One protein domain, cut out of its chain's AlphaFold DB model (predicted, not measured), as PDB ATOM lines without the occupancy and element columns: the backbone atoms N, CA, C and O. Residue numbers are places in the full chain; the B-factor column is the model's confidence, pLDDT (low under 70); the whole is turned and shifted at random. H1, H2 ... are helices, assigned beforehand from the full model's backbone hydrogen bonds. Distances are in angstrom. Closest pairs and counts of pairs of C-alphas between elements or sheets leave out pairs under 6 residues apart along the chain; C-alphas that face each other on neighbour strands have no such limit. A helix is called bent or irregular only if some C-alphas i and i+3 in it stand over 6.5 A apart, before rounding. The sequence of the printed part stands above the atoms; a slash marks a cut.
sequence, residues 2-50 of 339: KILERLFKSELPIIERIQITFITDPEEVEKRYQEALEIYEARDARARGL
ATOM      1  N   LYS A   2     -36.057 116.297 -14.176       96.06
ATOM      2  CA  LYS A   2     -37.391 116.392 -13.545       96.06
ATOM      3  C   LYS A   2     -37.390 116.811 -12.065       96.06
ATOM      4  O   LYS A   2     -38.213 117.624 -11.668       96.06
ATOM      5  N   ILE A   3     -36.464 116.276 -11.260       96.62
ATOM      6  CA  ILE A   3     -36.338 116.636  -9.835       96.62
ATOM      7  C   ILE A   3     -35.976 118.117  -9.673       96.62
ATOM      8  O   ILE A   3     -36.678 118.827  -8.965       96.62
ATOM      9  N   LEU A   4     -34.927 118.587 -10.358       96.31
ATOM     10  CA  LEU A   4     -34.506 119.989 -10.302       96.31
ATOM     11  C   LEU A   4     -35.626 120.917 -10.776       96.31
ATOM     12  O   LEU A   4     -35.930 121.877 -10.087       96.31
ATOM     13  N   GLU A   5     -36.289 120.599 -11.893       95.50
ATOM     14  CA  GLU A   5     -37.425 121.391 -12.382       95.50
ATOM     15  C   GLU A   5     -38.514 121.532 -11.318       95.50
ATOM     16  O   GLU A   5     -38.971 122.640 -11.039       95.50
ATOM     17  N   ARG A   6     -38.924 120.408 -10.723       94.50
ATOM     18  CA  ARG A   6     -39.986 120.394  -9.721       94.50
ATOM     19  C   ARG A   6     -39.592 121.178  -8.474       94.50
ATOM     20  O   ARG A   6     -40.408 121.949  -7.986       94.50
ATOM     21  N   LEU A   7     -38.374 120.976  -7.967       94.94
ATOM     22  CA  LEU A   7     -37.890 121.669  -6.774       94.94
ATOM     23  C   LEU A   7     -37.757 123.171  -7.029       94.94
ATOM     24  O   LEU A   7     -38.334 123.951  -6.287       94.94
ATOM     25  N   PHE A   8     -37.104 123.586  -8.119       94.31
ATOM     26  CA  PHE A   8     -36.962 125.006  -8.446       94.31
ATOM     27  C   PHE A   8     -38.315 125.704  -8.602       94.31
ATOM     28  O   PHE A   8     -38.509 126.762  -8.018       94.31
ATOM     29  N   LYS A   9     -39.276 125.114  -9.324       92.31
ATOM     30  CA  LYS A   9     -40.615 125.711  -9.476       92.31
ATOM     31  C   LYS A   9     -41.435 125.714  -8.182       92.31
ATOM     32  O   LYS A   9     -42.285 126.582  -8.016       92.31
ATOM     33  N   SER A  10     -41.213 124.742  -7.296       91.50
ATOM     34  CA  SER A  10     -41.885 124.672  -5.993       91.50
ATOM     35  C   SER A  10     -41.362 125.741  -5.034       91.50
ATOM     36  O   SER A  10     -42.154 126.417  -4.388       91.50
ATOM     37  N   GLU A  11     -40.040 125.896  -4.956       89.00
ATOM     38  CA  GLU A  11     -39.378 126.808  -4.015       89.00
ATOM     39  C   GLU A  11     -39.326 128.253  -4.528       89.00
ATOM     40  O   GLU A  11     -39.347 129.197  -3.745       89.00
ATOM     41  N   LEU A  12     -39.274 128.450  -5.850       89.25
ATOM     42  CA  LEU A  12     -39.169 129.762  -6.489       89.25
ATOM     43  C   LEU A  12     -40.321 129.966  -7.489       89.25
ATOM     44  O   LEU A  12     -40.121 129.812  -8.698       89.25
ATOM     45  N   PRO A  13     -41.519 130.382  -7.024       83.94
ATOM     46  CA  PRO A  13     -42.690 130.601  -7.883       83.94
ATOM     47  C   PRO A  13     -42.493 131.648  -8.991       83.94
ATOM     48  O   PRO A  13     -43.290 131.718  -9.920       83.94
ATOM     49  N   ILE A  14     -41.430 132.456  -8.907       89.06
ATOM     50  CA  ILE A  14     -41.018 133.418  -9.941       89.06
ATOM     51  C   ILE A  14     -40.527 132.745 -11.237       89.06
ATOM     52  O   ILE A  14     -40.429 133.394 -12.276       89.06
ATOM     53  N   ILE A  15     -40.198 131.450 -11.207       93.31
ATOM     54  CA  ILE A  15     -39.688 130.727 -12.376       93.31
ATOM     55  C   ILE A  15     -40.846 130.319 -13.298       93.31
ATOM     56  O   ILE A  15     -41.523 129.319 -13.068       93.31
ATOM     57  N   GLU A  16     -41.021 131.044 -14.405       94.00
ATOM     58  CA  GLU A  16     -42.039 130.727 -15.421       94.00
ATOM     59  C   GLU A  16     -41.643 129.545 -16.322       94.00
ATOM     60  O   GLU A  16     -42.442 128.652 -16.618       94.00
ATOM     61  N   ARG A  17     -40.387 129.532 -16.783       95.56
ATOM     62  CA  ARG A  17     -39.835 128.519 -17.692       95.56
ATOM     63  C   ARG A  17     -38.467 128.087 -17.192       95.56
ATOM     64  O   ARG A  17     -37.697 128.904 -16.701       95.56
ATOM     65  N   ILE A  18     -38.161 126.801 -17.336       95.62
ATOM     66  CA  ILE A  18     -36.882 126.230 -16.917       95.62
ATOM     67  C   ILE A  18     -36.396 125.228 -17.960       95.62
ATOM     68  O   ILE A  18     -37.169 124.407 -18.450       95.62
ATOM     69  N   GLN A  19     -35.110 125.305 -18.285       96.06
ATOM     70  CA  GLN A  19     -34.403 124.323 -19.095       96.06
ATOM     71  C   GLN A  19     -33.254 123.767 -18.264       96.06
ATOM     72  O   GLN A  19     -32.558 124.511 -17.577       96.06
ATOM     73  N   ILE A  20     -33.062 122.452 -18.325       96.44
ATOM     74  CA  ILE A  20     -31.975 121.768 -17.631       96.44
ATOM     75  C   ILE A  20     -31.236 120.919 -18.651       96.44
ATOM     76  O   ILE A  20     -31.829 120.031 -19.265       96.44
ATOM     77  N   THR A  21     -29.938 121.161 -18.776       95.62
ATOM     78  CA  THR A  21     -29.044 120.417 -19.659       95.62
ATOM     79  C   THR A  21     -28.003 119.706 -18.800       95.62
ATOM     80  O   THR A  21     -27.333 120.345 -17.996       95.62
ATOM     81  N   PHE A  22     -27.890 118.383 -18.949       96.38
ATOM     82  CA  PHE A  22     -26.800 117.606 -18.358       96.38
ATOM     83  C   PHE A  22     -25.723 117.437 -19.414       96.38
ATOM     84  O   PHE A  22     -26.015 116.959 -20.509       96.38
ATOM     85  N   ILE A  23     -24.506 117.842 -19.081       96.12
ATOM     86  CA  ILE A  23     -23.351 117.744 -19.964       96.12
ATOM     87  C   ILE A  23     -22.415 116.722 -19.332       96.12
ATOM     88  O   ILE A  23     -22.015 116.873 -18.181       96.12
ATOM     89  N   THR A  24     -22.146 115.650 -20.068       97.44
ATOM     90  CA  THR A  24     -21.242 114.562 -19.660       97.44
ATOM     91  C   THR A  24     -20.153 114.303 -20.694       97.44
ATOM     92  O   THR A  24     -19.300 113.452 -20.475       97.44
ATOM     93  N   ASP A  25     -20.218 114.994 -21.833       98.12
ATOM     94  CA  ASP A  25     -19.170 114.975 -22.842       98.12
ATOM     95  C   ASP A  25     -17.938 115.731 -22.310       98.12
ATOM     96  O   ASP A  25     -18.095 116.885 -21.908       98.12
ATOM     97  N   PRO A  26     -16.743 115.114 -22.254       97.81
ATOM     98  CA  PRO A  26     -15.575 115.733 -21.628       97.81
ATOM     99  C   PRO A  26     -15.136 117.058 -22.261       97.81
ATOM    100  O   PRO A  26     -14.787 117.983 -21.531       97.81
ATOM    101  N   GLU A  27     -15.168 117.170 -23.591       97.44
ATOM    102  CA  GLU A  27     -14.731 118.383 -24.295       97.44
ATOM    103  C   GLU A  27     -15.706 119.539 -24.049       97.44
ATOM    104  O   GLU A  27     -15.297 120.660 -23.737       97.44
ATOM    105  N   GLU A  28     -17.009 119.260 -24.108       97.69
ATOM    106  CA  GLU A  28     -18.030 120.255 -23.792       97.69
ATOM    107  C   GLU A  28     -18.018 120.623 -22.298       97.69
ATOM    108  O   GLU A  28     -18.232 121.788 -21.964       97.69
ATOM    109  N   VAL A  29     -17.741 119.680 -21.384       97.62
ATOM    110  CA  VAL A  29     -17.570 119.989 -19.952       97.62
ATOM    111  C   VAL A  29     -16.417 120.964 -19.748       97.62
ATOM    112  O   VAL A  29     -16.627 121.969 -19.076       97.62
ATOM    113  N   GLU A  30     -15.243 120.717 -20.336       96.31
ATOM    114  CA  GLU A  30     -14.077 121.600 -20.182       96.31
ATOM    115  C   GLU A  30     -14.386 123.015 -20.678       96.31
ATOM    116  O   GLU A  30     -14.173 123.999 -19.971       96.31
ATOM    117  N   LYS A  31     -15.003 123.127 -21.859       95.94
ATOM    118  CA  LYS A  31     -15.416 124.419 -22.408       95.94
ATOM    119  C   LYS A  31     -16.380 125.164 -21.477       95.94
ATOM    120  O   LYS A  31     -16.157 126.330 -21.157       95.94
ATOM    121  N   ARG A  32     -17.456 124.506 -21.032       96.00
ATOM    122  CA  ARG A  32     -18.466 125.126 -20.153       96.00
ATOM    123  C   ARG A  32     -17.938 125.400 -18.754       96.00
ATOM    124  O   ARG A  32     -18.461 126.279 -18.075       96.00
ATOM    125  N   TYR A  33     -16.941 124.645 -18.309       94.69
ATOM    126  CA  TYR A  33     -16.289 124.860 -17.030       94.69
ATOM    127  C   TYR A  33     -15.564 126.206 -17.014       94.69
ATOM    128  O   TYR A  33     -15.776 126.979 -16.082       94.69
ATOM    129  N   GLN A  34     -14.824 126.542 -18.077       94.44
ATOM    130  CA  GLN A  34     -14.191 127.859 -18.207       94.44
ATOM    131  C   GLN A  34     -15.228 128.994 -18.204       94.44
ATOM    132  O   GLN A  34     -15.113 129.932 -17.417       94.44
ATOM    133  N   GLU A  35     -16.308 128.859 -18.983       94.62
ATOM    134  CA  GLU A  35     -17.422 129.825 -18.981       94.62
ATOM    135  C   GLU A  35     -18.046 129.987 -17.577       94.62
ATOM    136  O   GLU A  35     -18.376 131.093 -17.143       94.62
ATOM    137  N   ALA A  36     -18.206 128.887 -16.833       95.44
ATOM    138  CA  ALA A  36     -18.741 128.921 -15.477       95.44
ATOM    139  C   ALA A  36     -17.796 129.639 -14.500       95.44
ATOM    140  O   ALA A  36     -18.270 130.431 -13.685       95.44
ATOM    141  N   LEU A  37     -16.481 129.408 -14.596       93.00
ATOM    142  CA  LEU A  37     -15.481 130.083 -13.765       93.00
ATOM    143  C   LEU A  37     -15.485 131.601 -13.978       93.00
ATOM    144  O   LEU A  37     -15.439 132.342 -12.997       93.00
ATOM    145  N   GLU A  38     -15.619 132.070 -15.221       95.00
ATOM    146  CA  GLU A  38     -15.745 133.502 -15.526       95.00
ATOM    147  C   GLU A  38     -16.980 134.123 -14.852       95.00
ATOM    148  O   GLU A  38     -16.910 135.206 -14.265       95.00
ATOM    149  N   ILE A  39     -18.117 133.417 -14.879       94.56
ATOM    150  CA  ILE A  39     -19.351 133.861 -14.218       94.56
ATOM    151  C   ILE A  39     -19.179 133.893 -12.696       94.56
ATOM    152  O   ILE A  39     -19.662 134.828 -12.050       94.56
ATOM    153  N   TYR A  40     -18.539 132.877 -12.113       93.50
ATOM    154  CA  TYR A  40     -18.301 132.813 -10.669       93.50
ATOM    155  C   TYR A  40     -17.420 133.976 -10.223       93.50
ATOM    156  O   TYR A  40     -17.830 134.748  -9.359       93.50
ATOM    157  N   GLU A  41     -16.297 134.199 -10.902       92.88
ATOM    158  CA  GLU A  41     -15.383 135.288 -10.572       92.88
ATOM    159  C   GLU A  41     -16.050 136.663 -10.729       92.88
ATOM    160  O   GLU A  41     -15.955 137.501  -9.836       92.88
ATOM    161  N   ALA A  42     -16.836 136.887 -11.788       92.38
ATOM    162  CA  ALA A  42     -17.600 138.127 -11.947       92.38
ATOM    163  C   ALA A  42     -18.660 138.341 -10.843       92.38
ATOM    164  O   ALA A  42     -19.030 139.481 -10.526       92.38
ATOM    165  N   ARG A  43     -19.200 137.270 -10.247       90.81
ATOM    166  CA  ARG A  43     -20.103 137.369  -9.091       90.81
ATOM    167  C   ARG A  43     -19.334 137.680  -7.816       90.81
ATOM    168  O   ARG A  43     -19.719 138.621  -7.124       90.81
ATOM    169  N   ASP A  44     -18.266 136.944  -7.547       90.56
ATOM    170  CA  ASP A  44     -17.505 137.056  -6.306       90.56
ATOM    171  C   ASP A  44     -16.711 138.365  -6.236       90.56
ATOM    172  O   ASP A  44     -16.743 139.050  -5.213       90.56
ATOM    173  N   ALA A  45     -16.127 138.822  -7.346       89.50
ATOM    174  CA  ALA A  45     -15.442 140.113  -7.422       89.50
ATOM    175  C   ALA A  45     -16.351 141.293  -7.028       89.50
ATOM    176  O   ALA A  45     -15.893 142.246  -6.396       89.50
ATOM    177  N   ARG A  46     -17.658 141.223  -7.331       86.38
ATOM    178  CA  ARG A  46     -18.627 142.242  -6.888       86.38
ATOM    179  C   ARG A  46     -18.835 142.229  -5.376       86.38
ATOM    180  O   ARG A  46     -19.060 143.289  -4.799       86.38
ATOM    181  N   ALA A  47     -18.784 141.060  -4.740       85.56
ATOM    182  CA  ALA A  47     -18.935 140.936  -3.295       85.56
ATOM    183  C   ALA A  47     -17.710 141.465  -2.536       85.56
ATOM    184  O   ALA A  47     -17.876 142.106  -1.502       85.56
ATOM    185  N   ARG A  48     -16.497 141.279  -3.078       88.38
ATOM    186  CA  ARG A  48     -15.233 141.681  -2.427       88.38
ATOM    187  C   ARG A  48     -15.076 143.192  -2.216       88.38
ATOM    188  O   ARG A  48     -14.290 143.602  -1.367       88.38
ATOM    189  N   GLY A  49     -15.799 144.021  -2.970       87.50
ATOM    190  CA  GLY A  49     -15.719 145.482  -2.859       87.50
ATOM    191  C   GLY A  49     -16.469 146.089  -1.669       87.50
ATOM    192  O   GLY A  49     -16.221 147.246  -1.346       87.50
ATOM    193  N   LEU A  50     -17.380 145.341  -1.033       93.94
ATOM    194  CA  LEU A  50     -18.226 145.839   0.052       93.94
ATOM    195  C   LEU A  50     -17.601 145.522   1.415       93.94
ATOM    196  O   LEU A  50     -17.214 144.381   1.676       93.94
TER     197      LEU A  50
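AT A GLANCE: This is residues 2 to 50 of the 339 residues of the protein "CO-methylating acetyl-CoA synthase" of Candidatus Korarchaeota archaeon (UniProt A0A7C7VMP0). Two helices far from each other, H1 short and H2 long, make the two bars of an open Z, and a long link crosses the empty gap between them. The link folds back from the end of H1 and crosses to the beginning of H2, and the two helices point in much the same direction. The printed part has 49 residues, with two named helices in the order H1, H2 and no named strand; its class is all helix. It is only just extended, close to loose, with a radius of gyration of the C-alphas of 14.8 A, and its outline is flat, with spans of 36 by 33 by 14 A.

IN THESE COORDINATES: Find C-alpha 2 at (-37.391, 116.392, -13.545); from there H1, residues 2 to 11, runs 14.3 A to C-alpha 11. Next read residues 12 to 25, which belong to no named element. At C-alpha 26, (-15.575, 115.733, -21.628), H2 begins; it holds residues 26 to 48 and runs 32.3 A to C-alpha 48 at (-15.233, 141.681, -2.427).

HOW THE PARTS SIT: Compare the C-alphas of H1 with those of H2, and you find the two helices apart, with no C-alpha of the one within 8 A of the other. Look at residues 24 to 31, of which 26 to 31 belong to H2, and at residues 33 to 50, of which 33 to 48 belong to H2: both stretches stand free. In H1 every O i to N i+4 pair is within hydrogen-bond range; in H2 17 of 19 are. Neither helix is bent.

THE WHOLE: The C-alphas farthest apart are those of Asp 25 and Leu 50, at 38.4 A. The link from H1 to H2, 14 residues, is long. The printed part has no cut. In the B-factor column you find a mean pLDDT of the printed part of 93.7, and no printed residue is under 70.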